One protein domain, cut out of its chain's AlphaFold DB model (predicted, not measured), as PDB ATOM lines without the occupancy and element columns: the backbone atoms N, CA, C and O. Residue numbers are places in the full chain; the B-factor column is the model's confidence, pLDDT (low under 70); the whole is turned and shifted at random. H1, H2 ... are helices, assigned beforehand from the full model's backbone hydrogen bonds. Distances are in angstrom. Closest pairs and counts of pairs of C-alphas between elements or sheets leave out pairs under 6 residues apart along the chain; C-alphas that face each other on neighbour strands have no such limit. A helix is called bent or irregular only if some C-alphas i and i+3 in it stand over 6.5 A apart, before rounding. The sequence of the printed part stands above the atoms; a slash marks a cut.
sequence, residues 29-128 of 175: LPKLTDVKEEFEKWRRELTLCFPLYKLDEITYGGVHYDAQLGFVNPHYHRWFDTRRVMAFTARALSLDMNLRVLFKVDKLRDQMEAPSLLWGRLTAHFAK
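This is residues 29 to 128 of the 175 residues of an uncharacterized protein of Phytophthora megakarya (UniProt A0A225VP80). One long straight helix, H4, makes the backbone of an elongated, loosely built model, with H1 and the very short H2 packed on one side of it, H3 making a corner with its first end, and H5 turned across the line of H4 near its last end. The small helices are strung out along H4 and do not close round it as a bundle. The printed part has 100 residues with five named helices, in the order H1, H2, H3, H4, H5 along the chain, and no named strand; the class is all helix. The whole is loose, with a radius of gyration of the C-alphas of 18.1 A, and its C-alphas span 55 by 30 by 24 A along their three main axes.

The longest helix is H4, residues 74 to 102, which runs 41.8 A from C-alpha 74 of Pro at (-27.120, -2.326, -27.532) to C-alpha 102 of Leu at (-10.491, -40.352, -32.331). Before it comes H3, residues 67 to 72, 8.7 A from first to last C-alpha. H2 is four residues, 56 to 59, and 5.2 A long. H1 holds residues 36 to 49 and is 20.4 A long; it begins with C-alpha 36 of Lys at (-24.879, -37.341, -43.878). After H4 comes H5, residues 114 to 126, 18.3 A long, which ends with C-alpha 126 of Phe at (0.295, -36.861, -28.062). None of the five helices is bent or irregular.

H4 is the hub and touches three other helices, H1, H2 and H3. H1 touches residues 89 to 97 of H4 alone, and their closest C-alphas, those of Leu 46 and Ala 90, are 6.7 A apart. The two run opposite ways at a steep tilt of 50 degrees. H2 touches residues 83 to 87 of H4 alone, with the C-alphas of Ile 58 and Ala 87 the closest at 5.8 A. H3 and H4 touch only at the corner by their link, where H3 meets residues 76 to 77 of H4 alone; the closest C-alphas, those of Gly 70 and His 77, are 4.5 A apart. Their lines stand at a steep tilt of 47 degrees, and they run opposite ways. H5 touches no helix, but H4 and H5 are near each other, with 5 pairs of C-alphas within 10 A. H1 and H2 are apart, and H2 and H3 are apart; H5 is apart from H1, H2 and H3, and H1 is apart from H3. In H3, H4 and H5 every O i to N i+4 pair is within hydrogen-bond range; in H1 it is 8 of 10, and H2 is too short for such a pair.

The two C-alphas farthest apart, those of Val 72 at the end of H3 and Met 112 in the link before H5, are 55.8 A apart. The first and last printed C-alphas, those of Leu 29 and Lys 128, are 23.5 A apart. The centre of H4 is the nearest to the mean of the C-alphas, at 5.9 A, and that of H3 is the farthest, at 28.3 A. The printed part has no cut. The link from H4 to H5 is long, with 11 residues; those from H1 to H2 and from H2 to H3 are short, with 6 and 7 residues; the link from H3 to H4, one residue, is tight. The mean pLDDT of the printed part is 73.4. Confidence is under 70 in 24 residues, namely 29 to 35, 38 to 39, 52 to 63 and 126 to 128.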
ATOM      1  N   LEU A  29     -12.011 -25.738 -40.391       37.75
ATOM      2  CA  LEU A  29     -12.855 -26.528 -39.516       37.75
ATOM      3  C   LEU A  29     -12.440 -27.986 -39.733       37.75
ATOM      4  O   LEU A  29     -12.196 -28.370 -40.884       37.75
ATOM      5  N   PRO A  30     -12.321 -28.791 -38.663       39.97
ATOM      6  CA  PRO A  30     -12.129 -30.220 -38.836       39.97
ATOM      7  C   PRO A  30     -13.149 -30.689 -39.868       39.97
ATOM      8  O   PRO A  30     -14.325 -30.342 -39.721       39.97
ATOM      9  N   LYS A  31     -12.698 -31.374 -40.929       45.75
ATOM     10  CA  LYS A  31     -13.592 -31.863 -41.980       45.75
ATOM     11  C   LYS A  31     -14.705 -32.642 -41.287       45.75
ATOM     12  O   LYS A  31     -14.467 -33.740 -40.796       45.75
ATOM     13  N   LEU A  32     -15.895 -32.048 -41.210       47.06
ATOM     14  CA  LEU A  32     -17.106 -32.819 -41.015       47.06
ATOM     15  C   LEU A  32     -17.143 -33.694 -42.255       47.06
ATOM     16  O   LEU A  32     -17.203 -33.182 -43.372       47.06
ATOM     17  N   THR A  33     -16.938 -34.988 -42.068       53.12
ATOM     18  CA  THR A  33     -16.954 -35.956 -43.153       53.12
ATOM     19  C   THR A  33     -18.262 -35.756 -43.925       53.12
ATOM     20  O   THR A  33     -19.303 -35.550 -43.299       53.12
ATOM     21  N   ASP A  34     -18.257 -35.834 -45.262       55.09
ATOM     22  CA  ASP A  34     -19.464 -35.676 -46.114       55.09
ATOM     23  C   ASP A  34     -20.534 -36.773 -45.876       55.09
ATOM     24  O   ASP A  34     -21.494 -36.959 -46.629       55.09
ATOM     25  N   VAL A  35     -20.376 -37.531 -44.796       64.81
ATOM     26  CA  VAL A  35     -21.265 -38.555 -44.293       64.81
ATOM     27  C   VAL A  35     -22.457 -37.870 -43.633       64.81
ATOM     28  O   VAL A  35     -22.396 -37.379 -42.505       64.81
ATOM     29  N   LYS A  36     -23.590 -37.882 -44.337       72.06
ATOM     30  CA  LYS A  36     -24.879 -37.341 -43.878       72.06
ATOM     31  C   LYS A  36     -25.238 -37.741 -42.436       72.06
ATOM     32  O   LYS A  36     -25.794 -36.928 -41.708       72.06
ATOM     33  N   GLU A  37     -24.916 -38.963 -42.006       73.62
ATOM     34  CA  GLU A  37     -25.155 -39.420 -40.625       73.62
ATOM     35  C   GLU A  37     -24.339 -38.663 -39.570       73.62
ATOM     36  O   GLU A  37     -24.865 -38.364 -38.497       73.62
ATOM     37  N   GLU A  38     -23.085 -38.317 -39.857       67.56
ATOM     38  CA  GLU A  38     -22.240 -37.568 -38.923       67.56
ATOM     39  C   GLU A  38     -22.707 -36.122 -38.794       67.56
ATOM     40  O   GLU A  38     -22.794 -35.601 -37.680       67.56
ATOM     41  N   PHE A  39     -23.111 -35.511 -39.912       68.88
ATOM     42  CA  PHE A  39     -23.751 -34.197 -39.911       68.88
ATOM     43  C   PHE A  39     -25.044 -34.199 -39.087       68.88
ATOM     44  O   PHE A  39     -25.272 -33.304 -38.278       68.88
ATOM     45  N   GLU A  40     -25.884 -35.224 -39.242       76.56
ATOM     46  CA  GLU A  40     -27.121 -35.365 -38.471       76.56
ATOM     47  C   GLU A  40     -26.863 -35.584 -36.976       76.56
ATOM     48  O   GLU A  40     -27.556 -35.001 -36.138       76.56
ATOM     49  N   LYS A  41     -25.846 -36.378 -36.620       78.62
ATOM     50  CA  LYS A  41     -25.419 -36.568 -35.226       78.62
ATOM     51  C   LYS A  41     -24.920 -35.253 -34.626       78.62
ATOM     52  O   LYS A  41     -25.366 -34.878 -33.545       78.62
ATOM     53  N   TRP A  42     -24.060 -34.535 -35.347       77.44
ATOM     54  CA  TRP A  42     -23.557 -33.224 -34.936       77.44
ATOM     55  C   TRP A  42     -24.689 -32.216 -34.765       77.44
ATOM     56  O   TRP A  42     -24.787 -31.555 -33.734       77.44
ATOM     57  N   ARG A  43     -25.606 -32.162 -35.733       73.25
ATOM     58  CA  ARG A  43     -26.770 -31.281 -35.688       73.25
ATOM     59  C   ARG A  43     -27.632 -31.562 -34.458       73.25
ATOM     60  O   ARG A  43     -28.051 -30.612 -33.807       73.25
ATOM     61  N   ARG A  44     -27.871 -32.836 -34.114       78.31
ATOM     62  CA  ARG A  44     -28.617 -33.232 -32.902       78.31
ATOM     63  C   ARG A  44     -27.920 -32.779 -31.621       78.31
ATOM     64  O   ARG A  44     -28.577 -32.174 -30.783       78.31
ATOM     65  N   GLU A  45     -26.619 -33.013 -31.484       79.00
ATOM     66  CA  GLU A  45     -25.853 -32.547 -30.317       79.00
ATOM     67  C   GLU A  45     -25.899 -31.014 -30.203       79.00
ATOM     68  O   GLU A  45     -26.129 -30.464 -29.129       79.00
ATOM     69  N   LEU A  46     -25.797 -30.305 -31.328       72.31
ATOM     70  CA  LEU A  46     -25.831 -28.845 -31.346       72.31
ATOM     71  C   LEU A  46     -27.199 -28.273 -30.947       72.31
ATOM     72  O   LEU A  46     -27.262 -27.223 -30.303       72.31
ATOM     73  N   THR A  47     -28.293 -28.987 -31.247       75.06
ATOM     74  CA  THR A  47     -29.640 -28.600 -30.783       75.06
ATOM     75  C   THR A  47     -29.793 -28.614 -29.267       75.06
ATOM     76  O   THR A  47     -30.660 -27.915 -28.744       75.06
ATOM     77  N   LEU A  48     -28.952 -29.374 -28.557       79.19
ATOM     78  CA  LEU A  48     -28.935 -29.379 -27.094       79.19
ATOM     79  C   LEU A  48     -28.336 -28.082 -26.536       79.19
ATOM     80  O   LEU A  48     -28.651 -27.701 -25.411       79.19
ATOM     81  N   CYS A  49     -27.495 -27.392 -27.312       74.00
ATOM     82  CA  CYS A  49     -26.867 -26.139 -26.906       74.00
ATOM     83  C   CYS A  49     -27.715 -24.908 -27.258       74.00
ATOM     84  O   CYS A  49     -27.752 -23.956 -26.477       74.00
ATOM     85  N   PHE A  50     -28.378 -24.889 -28.421       73.69
ATOM     86  CA  PHE A  50     -29.230 -23.769 -28.844       73.69
ATOM     87  C   PHE A  50     -30.233 -24.150 -29.957       73.69
ATOM     88  O   PHE A  50     -30.051 -25.155 -30.644       73.69
ATOM     89  N   PRO A  51     -31.303 -23.352 -30.169       74.12
ATOM     90  CA  PRO A  51     -32.328 -23.650 -31.174       74.12
ATOM     91  C   PRO A  51     -31.801 -23.685 -32.619       74.12
ATOM     92  O   PRO A  51     -31.047 -22.805 -33.031       74.12
ATOM     93  N   LEU A  52     -32.297 -24.639 -33.419       65.25
ATOM     94  CA  LEU A  52     -31.886 -24.870 -34.817       65.25
ATOM     95  C   LEU A  52     -32.024 -23.656 -35.737       65.25
ATOM     96  O   LEU A  52     -31.173 -23.451 -36.594       65.25
ATOM     97  N   TYR A  53     -33.068 -22.841 -35.563       66.50
ATOM     98  CA  TYR A  53     -33.301 -21.670 -36.420       66.50
ATOM     99  C   TYR A  53     -32.202 -20.603 -36.290       66.50
ATOM    100  O   TYR A  53     -32.131 -19.697 -37.113       66.50
ATOM    101  N   LYS A  54     -31.341 -20.704 -35.267       65.00
ATOM    102  CA  LYS A  54     -30.189 -19.818 -35.074       65.00
ATOM    103  C   LYS A  54     -28.910 -20.330 -35.732       65.00
ATOM    104  O   LYS A  54     -27.903 -19.633 -35.710       65.00
ATOM    105  N   LEU A  55     -28.921 -21.520 -36.337       64.06
ATOM    106  CA  LEU A  55     -27.758 -22.029 -37.070       64.06
ATOM    107  C   LEU A  55     -27.433 -21.175 -38.292       64.06
ATOM    108  O   LEU A  55     -26.260 -20.917 -38.551       64.06
ATOM    109  N   ASP A  56     -28.459 -20.659 -38.968       61.94
ATOM    110  CA  ASP A  56     -28.280 -19.713 -40.069       61.94
ATOM    111  C   ASP A  56     -27.623 -18.410 -39.582       61.94
ATOM    112  O   ASP A  56     -26.910 -17.743 -40.326       61.94
ATOM    113  N   GLU A  57     -27.757 -18.060 -38.298       62.97
ATOM    114  CA  GLU A  57     -27.057 -16.914 -37.711       62.97
ATOM    115  C   GLU A  57     -25.548 -17.171 -37.527       62.97
ATOM    116  O   GLU A  57     -24.791 -16.217 -37.366       62.97
ATOM    117  N   ILE A  58     -25.075 -18.422 -37.584       62.16
ATOM    118  CA  ILE A  58     -23.643 -18.771 -37.523       62.16
ATOM    119  C   ILE A  58     -23.000 -18.696 -38.920       62.16
ATOM    120  O   ILE A  58     -21.827 -18.343 -39.037       62.16
ATOM    121  N   THR A  59     -23.761 -18.984 -39.982       53.22
ATOM    122  CA  THR A  59     -23.253 -19.196 -41.353       53.22
ATOM    123  C   THR A  59     -23.167 -17.939 -42.223       53.22
ATOM    124  O   THR A  59     -22.500 -17.976 -43.256       53.22
ATOM    125  N   TYR A  60     -23.725 -16.794 -41.809       48.56
ATOM    126  CA  TYR A  60     -23.480 -15.490 -42.465       48.56
ATOM    127  C   TYR A  60     -22.087 -14.923 -42.101       48.56
ATOM    128  O   TYR A  60     -21.963 -13.832 -41.534       48.56
ATOM    129  N   GLY A  61     -21.047 -15.726 -42.345       51.72
ATOM    130  CA  GLY A  61     -19.656 -15.533 -41.937       51.72
ATOM    131  C   GLY A  61     -18.906 -14.521 -42.800       51.72
ATOM    132  O   GLY A  61     -18.414 -14.846 -43.873       51.72
ATOM    133  N   GLY A  62     -18.788 -13.300 -42.285       56.03
ATOM    134  CA  GLY A  62     -17.968 -12.233 -42.870       56.03
ATOM    135  C   GLY A  62     -18.200 -10.860 -42.235       56.03
ATOM    136  O   GLY A  62     -17.434  -9.930 -42.458       56.03
ATOM    137  N   VAL A  63     -19.249 -10.712 -41.419       62.84
ATOM    138  CA  VAL A  63     -19.548  -9.444 -40.746       62.84
ATOM    139  C   VAL A  63     -18.582  -9.240 -39.578       62.84
ATOM    140  O   VAL A  63     -18.648  -9.952 -38.576       62.84
ATOM    141  N   HIS A  64     -17.693  -8.255 -39.697       72.94
ATOM    142  CA  HIS A  64     -16.856  -7.794 -38.592       72.94
ATOM    143  C   HIS A  64     -17.680  -6.976 -37.589       72.94
ATOM    144  O   HIS A  64     -18.626  -6.280 -37.963       72.94
ATOM    145  N   TYR A  65     -17.324  -7.064 -36.306       77.75
ATOM    146  CA  TYR A  65     -17.963  -6.268 -35.261       77.75
ATOM    147  C   TYR A  65     -17.645  -4.782 -35.449       77.75
ATOM    148  O   TYR A  65     -16.479  -4.391 -35.401       77.75
ATOM    149  N   ASP A  66     -18.675  -3.953 -35.601       82.06
ATOM    150  CA  ASP A  66     -18.540  -2.499 -35.579       82.06
ATOM    151  C   ASP A  66     -18.669  -1.992 -34.135       82.06
ATOM    152  O   ASP A  66     -19.742  -2.015 -33.526       82.06
ATOM    153  N   ALA A  67     -17.549  -1.526 -33.578       83.25
ATOM    154  CA  ALA A  67     -17.492  -1.029 -32.209       83.25
ATOM    155  C   ALA A  67     -18.290   0.269 -32.000       83.25
ATOM    156  O   ALA A  67     -18.859   0.451 -30.922       83.25
ATOM    157  N   GLN A  68     -18.363   1.149 -33.005       82.69
ATOM    158  CA  GLN A  68     -19.135   2.391 -32.909       82.69
ATOM    159  C   GLN A  68     -20.631   2.078 -32.936       82.69
ATOM    160  O   GLN A  68     -21.379   2.550 -32.077       82.69
ATOM    161  N   LEU A  69     -21.056   1.206 -33.854       80.31
ATOM    162  CA  LEU A  69     -22.444   0.757 -33.919       80.31
ATOM    163  C   LEU A  69     -22.849  -0.022 -32.664       80.31
ATOM    164  O   LEU A  69     -23.947   0.179 -32.158       80.31
ATOM    165  N   GLY A  70     -21.977  -0.871 -32.122       83.88
ATOM    166  CA  GLY A  70     -22.253  -1.606 -30.887       83.88
ATOM    167  C   GLY A  70     -22.324  -0.732 -29.639       83.88
ATOM    168  O   GLY A  70     -23.094  -1.046 -28.733       83.88
ATOM    169  N   PHE A  71     -21.594   0.384 -29.604       83.81
ATOM    170  CA  PHE A  71     -21.723   1.369 -28.530       83.81
ATOM    171  C   PHE A  71     -23.066   2.112 -28.596       83.81
ATOM    172  O   PHE A  71     -23.710   2.321 -27.571       83.81
ATOM    173  N   VAL A  72     -23.507   2.484 -29.803       89.19
ATOM    174  CA  VAL A  72     -24.751   3.246 -30.019       89.19
ATOM    175  C   VAL A  72     -25.995   2.350 -29.987       89.19
ATOM    176  O   VAL A  72     -27.072   2.792 -29.591       89.19
ATOM    177  N   ASN A  73     -25.863   1.086 -30.388       88.81
ATOM    178  CA  ASN A  73     -26.959   0.134 -30.506       88.81
ATOM    179  C   ASN A  73     -26.698  -1.125 -29.651       88.81
ATOM    180  O   ASN A  73     -26.100  -2.100 -30.125       88.81
ATOM    181  N   PRO A  74     -27.231  -1.165 -28.414       84.75
ATOM    182  CA  PRO A  74     -27.120  -2.326 -27.532       84.75
ATOM    183  C   PRO A  74     -27.723  -3.612 -28.112       84.75
ATOM    184  O   PRO A  74     -27.273  -4.709 -27.778       84.75
ATOM    185  N   HIS A  75     -28.728  -3.510 -28.993       83.62
ATOM    186  CA  HIS A  75     -29.311  -4.677 -29.657       83.62
ATOM    187  C   HIS A  75     -28.350  -5.286 -30.680       83.62
ATOM    188  O   HIS A  75     -28.229  -6.509 -30.724       83.62
ATOM    189  N   TYR A  76     -27.625  -4.457 -31.441       81.00
ATOM    190  CA  TYR A  76     -26.568  -4.925 -32.345       81.00
ATOM    191  C   TYR A  76     -25.437  -5.604 -31.565       81.00
ATOM    192  O   TYR A  76     -25.037  -6.714 -31.917       81.00
ATOM    193  N   HIS A  77     -24.983  -4.995 -30.462       80.00
ATOM    194  CA  HIS A  77     -23.961  -5.597 -29.603       80.00
ATOM    195  C   HIS A  77     -24.396  -6.969 -29.075       80.00
ATOM    196  O   HIS A  77     -23.683  -7.955 -29.245       80.00
ATOM    197  N   ARG A  78     -25.601  -7.054 -28.499       83.31
ATOM    198  CA  ARG A  78     -26.138  -8.307 -27.951       83.31
ATOM    199  C   ARG A  78     -26.313  -9.382 -29.021       83.31
ATOM    200  O   ARG A  78     -26.025 -10.549 -28.766       83.31
ATOM    201  N   TRP A  79     -26.788  -8.996 -30.203       82.75
ATOM    202  CA  TRP A  79     -26.930  -9.895 -31.345       82.75
ATOM    203  C   TRP A  79     -25.574 -10.451 -31.791       82.75
ATOM    204  O   TRP A  79     -25.423 -11.667 -31.909       82.75
ATOM    205  N   PHE A  80     -24.570  -9.586 -31.959       78.12
ATOM    206  CA  PHE A  80     -23.231 -10.001 -32.372       78.12
ATOM    207  C   PHE A  80     -22.560 -10.892 -31.320       78.12
ATOM    208  O   PHE A  80     -21.976 -11.923 -31.652       78.12
ATOM    209  N   ASP A  81     -22.681 -10.532 -30.041       79.44
ATOM    210  CA  ASP A  81     -22.130 -11.307 -28.930       79.44
ATOM    211  C   ASP A  81     -22.756 -12.706 -28.844       79.44
ATOM    212  O   ASP A  81     -22.048 -13.709 -28.753       79.44
ATOM    213  N   THR A  82     -24.081 -12.789 -28.996       80.19
ATOM    214  CA  THR A  82     -24.815 -14.063 -29.041       80.19
ATOM    215  C   THR A  82     -24.323 -14.947 -30.190       80.19
ATOM    216  O   THR A  82     -24.048 -16.129 -29.979       80.19
ATOM    217  N   ARG A  83     -24.146 -14.376 -31.390       77.06
ATOM    218  CA  ARG A  83     -23.594 -15.093 -32.554       77.06
ATOM    219  C   ARG A  83     -22.182 -15.603 -32.296       77.06
ATOM    220  O   ARG A  83     -21.881 -16.756 -32.594       77.06
ATOM    221  N   ARG A  84     -21.325 -14.761 -31.712       78.12
ATOM    222  CA  ARG A  84     -19.949 -15.125 -31.358       78.12
ATOM    223  C   ARG A  84     -19.930 -16.322 -30.410       78.12
ATOM    224  O   ARG A  84     -19.216 -17.287 -30.673       78.12
ATOM    225  N   VAL A  85     -20.729 -16.283 -29.343       78.50
ATOM    226  CA  VAL A  85     -20.843 -17.394 -28.385       78.50
ATOM    227  C   VAL A  85     -21.315 -18.668 -29.086       78.50
ATOM    228  O   VAL A  85     -20.682 -19.705 -28.924       78.50
ATOM    229  N   MET A  86     -22.351 -18.592 -29.926       75.88
ATOM    230  CA  MET A  86     -22.854 -19.753 -30.674       75.88
ATOM    231  C   MET A  86     -21.801 -20.364 -31.602       75.88
ATOM    232  O   MET A  86     -21.645 -21.583 -31.619       75.88
ATOM    233  N   ALA A  87     -21.045 -19.540 -32.331       74.44
ATOM    234  CA  ALA A  87     -19.970 -20.010 -33.201       74.44
ATOM    235  C   ALA A  87     -18.856 -20.717 -32.408       74.44
ATOM    236  O   ALA A  87     -18.399 -21.792 -32.805       74.44
ATOM    237  N   PHE A  88     -18.456 -20.162 -31.258       73.69
ATOM    238  CA  PHE A  88     -17.489 -20.812 -30.371       73.69
ATOM    239  C   PHE A  88     -18.017 -22.132 -29.811       73.69
ATOM    240  O   PHE A  88     -17.288 -23.122 -29.827       73.69
ATOM    241  N   THR A  89     -19.273 -22.178 -29.363       75.12
ATOM    242  CA  THR A  89     -19.899 -23.409 -28.866       75.12
ATOM    243  C   THR A  89     -19.980 -24.473 -29.958       75.12
ATOM    244  O   THR A  89     -19.594 -25.612 -29.710       75.12
ATOM    245  N   ALA A  90     -20.404 -24.110 -31.172       75.25
ATOM    246  CA  ALA A  90     -20.458 -25.033 -32.305       75.25
ATOM    247  C   ALA A  90     -19.077 -25.621 -32.616       75.25
ATOM    248  O   ALA A  90     -18.936 -26.833 -32.772       75.25
ATOM    249  N   ARG A  91     -18.039 -24.778 -32.626       72.94
ATOM    250  CA  ARG A  91     -16.660 -25.212 -32.862       72.94
ATOM    251  C   ARG A  91     -16.106 -26.083 -31.733       72.94
ATOM    252  O   ARG A  91     -15.444 -27.080 -32.015       72.94
ATOM    253  N   ALA A  92     -16.375 -25.734 -30.477       73.88
ATOM    254  CA  ALA A  92     -15.987 -26.542 -29.324       73.88
ATOM    255  C   ALA A  92     -16.664 -27.921 -29.355       73.88
ATOM    256  O   ALA A  92     -16.000 -28.926 -29.116       73.88
ATOM    257  N   LEU A  93     -17.948 -27.978 -29.720       76.44
ATOM    258  CA  LEU A  93     -18.686 -29.229 -29.872       76.44
ATOM    259  C   LEU A  93     -18.134 -30.084 -31.019       76.44
ATOM    260  O   LEU A  93     -17.929 -31.280 -30.837       76.44
ATOM    261  N   SER A  94     -17.839 -29.487 -32.178       72.75
ATOM    262  CA  SER A  94     -17.186 -30.205 -33.282       72.75
ATOM    263  C   SER A  94     -15.853 -30.820 -32.844       72.75
ATOM    264  O   SER A  94     -15.579 -31.976 -33.153       72.75
ATOM    265  N   LEU A  95     -15.037 -30.073 -32.092       71.88
ATOM    266  CA  LEU A  95     -13.778 -30.581 -31.539       71.88
ATOM    267  C   LEU A  95     -14.013 -31.723 -30.541       71.88
ATOM    268  O   LEU A  95     -13.363 -32.757 -30.661       71.88
ATOM    269  N   ASP A  96     -14.952 -31.575 -29.604       79.44
ATOM    270  CA  ASP A  96     -15.310 -32.626 -28.641       79.44
ATOM    271  C   ASP A  96     -15.763 -33.913 -29.346       79.44
ATOM    272  O   ASP A  96     -15.238 -34.992 -29.073       79.44
ATOM    273  N   MET A  97     -16.673 -33.806 -30.315       78.06
ATOM    274  CA  MET A  97     -17.145 -34.956 -31.084       78.06
ATOM    275  C   MET A  97     -16.002 -35.671 -31.810       78.06
ATOM    276  O   MET A  97     -15.911 -36.900 -31.747       78.06
ATOM    277  N   ASN A  98     -15.089 -34.922 -32.430       76.25
ATOM    278  CA  ASN A  98     -13.925 -35.500 -33.100       76.25
ATOM    279  C   ASN A  98     -12.982 -36.194 -32.120       76.25
ATOM    280  O   ASN A  98     -12.524 -37.302 -32.396       76.25
ATOM    281  N   LEU A  99     -12.733 -35.597 -30.952       73.75
ATOM    282  CA  LEU A  99     -11.919 -36.217 -29.906       73.75
ATOM    283  C   LEU A  99     -12.569 -37.512 -29.397       73.75
ATOM    284  O   LEU A  99     -11.878 -38.517 -29.219       73.75
ATOM    285  N   ARG A 100     -13.897 -37.538 -29.223       78.25
ATOM    286  CA  ARG A 100     -14.623 -38.754 -28.818       78.25
ATOM    287  C   ARG A 100     -14.480 -39.880 -29.836       78.25
ATOM    288  O   ARG A 100     -14.277 -41.030 -29.432       78.25
ATOM    289  N   VAL A 101     -14.549 -39.561 -31.128       79.06
ATOM    290  CA  VAL A 101     -14.343 -40.528 -32.218       79.06
ATOM    291  C   VAL A 101     -12.890 -41.004 -32.248       79.06
ATOM    292  O   VAL A 101     -12.645 -42.211 -32.165       79.06
ATOM    293  N   LEU A 102     -11.930 -40.074 -32.274       76.50
ATOM    294  CA  LEU A 102     -10.491 -40.352 -32.331       76.50
ATOM    295  C   LEU A 102     -10.040 -41.257 -31.179       76.50
ATOM    296  O   LEU A 102      -9.378 -42.276 -31.388       76.50
ATOM    297  N   PHE A 103     -10.463 -40.931 -29.958       77.94
ATOM    298  CA  PHE A 103     -10.121 -41.693 -28.759       77.94
ATOM    299  C   PHE A 103     -11.089 -42.834 -28.460       77.94
ATOM    300  O   PHE A 103     -10.916 -43.514 -27.445       77.94
ATOM    301  N   LYS A 104     -12.067 -43.098 -29.341       82.00
ATOM    302  CA  LYS A 104     -13.083 -44.158 -29.218       82.00
ATOM    303  C   LYS A 104     -13.712 -44.174 -27.818       82.00
ATOM    304  O   LYS A 104     -13.788 -45.233 -27.186       82.00
ATOM    305  N   VAL A 105     -14.102 -42.997 -27.329       79.75
ATOM    306  CA  VAL A 105     -14.624 -42.776 -25.968       79.75
ATOM    307  C   VAL A 105     -15.883 -43.606 -25.723       79.75
ATOM    308  O   VAL A 105     -16.012 -44.219 -24.668       79.75
ATOM    309  N   ASP A 106     -16.744 -43.746 -26.732       81.19
ATOM    310  CA  ASP A 106     -17.964 -44.560 -26.638       81.19
ATOM    311  C   ASP A 106     -17.672 -46.036 -26.308       81.19
ATOM    312  O   ASP A 106     -18.463 -46.685 -25.631       81.19
ATOM    313  N   LYS A 107     -16.505 -46.567 -26.710       83.12
ATOM    314  CA  LYS A 107     -16.080 -47.943 -26.385       83.12
ATOM    315  C   LYS A 107     -15.566 -48.098 -24.952       83.12
ATOM    316  O   LYS A 107     -15.381 -49.222 -24.499       83.12
ATOM    317  N   LEU A 108     -15.266 -46.986 -24.282       82.00
ATOM    318  CA  LEU A 108     -14.758 -46.960 -22.912       82.00
ATOM    319  C   LEU A 108     -15.869 -46.724 -21.890       82.00
ATOM    320  O   LEU A 108     -15.680 -47.086 -20.741       82.00
ATOM    321  N   ARG A 109     -17.007 -46.137 -22.286       75.75
ATOM    322  CA  ARG A 109     -18.043 -45.620 -21.374       75.75
ATOM    323  C   ARG A 109     -18.468 -46.598 -20.274       75.75
ATOM    324  O   ARG A 109     -18.658 -46.177 -19.140       75.75
ATOM    325  N   ASP A 110     -18.577 -47.878 -20.608       81.56
ATOM    326  CA  ASP A 110     -19.101 -48.903 -19.702       81.56
ATOM    327  C   ASP A 110     -17.977 -49.686 -18.980       81.56
ATOM    328  O   ASP A 110     -18.230 -50.679 -18.301       81.56
ATOM    329  N   GLN A 111     -16.715 -49.258 -19.123       80.25
ATOM    330  CA  GLN A 111     -15.551 -49.894 -18.504       80.25
ATOM    331  C   GLN A 111     -15.211 -49.229 -17.166       80.25
ATOM    332  O   GLN A 111     -15.081 -48.011 -17.080       80.25
ATOM    333  N   MET A 112     -14.976 -50.028 -16.123       77.69
ATOM    334  CA  MET A 112     -14.590 -49.515 -14.798       77.69
ATOM    335  C   MET A 112     -13.298 -48.675 -14.843       77.69
ATOM    336  O   MET A 112     -13.145 -47.719 -14.091       77.69
ATOM    337  N   GLU A 113     -12.391 -48.997 -15.767       83.00
ATOM    338  CA  GLU A 113     -11.105 -48.315 -15.958       83.00
ATOM    339  C   GLU A 113     -11.145 -47.217 -17.042       83.00
ATOM    340  O   GLU A 113     -10.094 -46.760 -17.500       83.00
ATOM    341  N   ALA A 114     -12.338 -46.772 -17.466       79.81
ATOM    342  CA  ALA A 114     -12.506 -45.811 -18.563       79.81
ATOM    343  C   ALA A 114     -11.615 -44.556 -18.460       79.81
ATOM    344  O   ALA A 114     -11.000 -44.205 -19.473       79.81
ATOM    345  N   PRO A 115     -11.472 -43.897 -17.286       76.75
ATOM    346  CA  PRO A 115     -10.618 -42.715 -17.169       76.75
ATOM    347  C   PRO A 115      -9.138 -43.022 -17.437       76.75
ATOM    348  O   PRO A 115      -8.481 -42.295 -18.182       76.75
ATOM    349  N   SER A 116      -8.621 -44.127 -16.891       76.75
ATOM    350  CA  SER A 116      -7.223 -44.546 -17.058       76.75
ATOM    351  C   SER A 116      -6.921 -44.961 -18.497       76.75
ATOM    352  O   SER A 116      -5.881 -44.599 -19.048       76.75
ATOM    353  N   LEU A 117      -7.851 -45.669 -19.142       78.94
ATOM    354  CA  LEU A 117      -7.720 -46.075 -20.541       78.94
ATOM    355  C   LEU A 117      -7.784 -44.877 -21.494       78.94
ATOM    356  O   LEU A 117      -7.011 -44.817 -22.453       78.94
ATOM    357  N   LEU A 118      -8.660 -43.904 -21.223       78.94
ATOM    358  CA  LEU A 118      -8.716 -42.659 -21.986       78.94
ATOM    359  C   LEU A 118      -7.414 -41.865 -21.833       78.94
ATOM    360  O   LEU A 118      -6.842 -41.440 -22.838       78.94
ATOM    361  N   TRP A 119      -6.904 -41.728 -20.607       73.38
ATOM    362  CA  TRP A 119      -5.622 -41.073 -20.344       73.38
ATOM    363  C   TRP A 119      -4.455 -41.762 -21.062       73.38
ATOM    364  O   TRP A 119      -3.624 -41.092 -21.680       73.38
ATOM    365  N   GLY A 120      -4.419 -43.098 -21.052       75.19
ATOM    366  CA  GLY A 120      -3.423 -43.879 -21.786       75.19
ATOM    367  C   GLY A 120      -3.479 -43.629 -23.294       75.19
ATOM    368  O   GLY A 120      -2.439 -43.429 -23.921       75.19
ATOM    369  N   ARG A 121      -4.684 -43.558 -23.879       80.56
ATOM    370  CA  ARG A 121      -4.865 -43.232 -25.306       80.56
ATOM    371  C   ARG A 121      -4.445 -41.800 -25.639       80.56
ATOM    372  O   ARG A 121      -3.760 -41.609 -26.640       80.56
ATOM    373  N   LEU A 122      -4.824 -40.823 -24.814       73.31
ATOM    374  CA  LEU A 122      -4.421 -39.419 -24.966       73.31
ATOM    375  C   LEU A 122      -2.898 -39.290 -24.930       73.31
ATOM    376  O   LEU A 122      -2.295 -38.763 -25.863       73.31
ATOM    377  N   THR A 123      -2.275 -39.845 -23.891       73.06
ATOM    378  CA  THR A 123      -0.821 -39.810 -23.712       73.06
ATOM    379  C   THR A 123      -0.119 -40.486 -24.883       73.06
ATOM    380  O   THR A 123       0.779 -39.894 -25.469       73.06
ATOM    381  N   ALA A 124      -0.558 -41.679 -25.296       75.38
ATOM    382  CA  ALA A 124       0.032 -42.376 -26.435       75.38
ATOM    383  C   ALA A 124      -0.129 -41.608 -27.758       75.38
ATOM    384  O   ALA A 124       0.758 -41.664 -28.601       75.38
ATOM    385  N   HIS A 125      -1.239 -40.898 -27.966       74.50
ATOM    386  CA  HIS A 125      -1.449 -40.106 -29.178       74.50
ATOM    387  C   HIS A 125      -0.556 -38.859 -29.210       74.50
ATOM    388  O   HIS A 125       0.124 -38.623 -30.208       74.50
ATOM    389  N   PHE A 126      -0.499 -38.093 -28.117       69.06
ATOM    390  CA  PHE A 126       0.295 -36.861 -28.062       69.06
ATOM    391  C   PHE A 126       1.799 -37.108 -27.864       69.06
ATOM    392  O   PHE A 126       2.605 -36.296 -28.310       69.06
ATOM    393  N   ALA A 127       2.197 -38.235 -27.267       69.31
ATOM    394  CA  ALA A 127       3.603 -38.596 -27.061       69.31
ATOM    395  C   ALA A 127       4.261 -39.283 -28.271       69.31
ATOM    396  O   ALA A 127       5.460 -39.547 -28.231       69.31
ATOM    397  N   LYS A 128       3.520 -39.557 -29.357       66.62
ATOM    398  CA  LYS A 128       4.077 -40.152 -30.589       66.62
ATOM    399  C   LYS A 128       5.181 -39.301 -31.240       66.62
ATOM    400  O   LYS A 128       5.961 -39.841 -32.016       66.62
TER     401      LYS A 128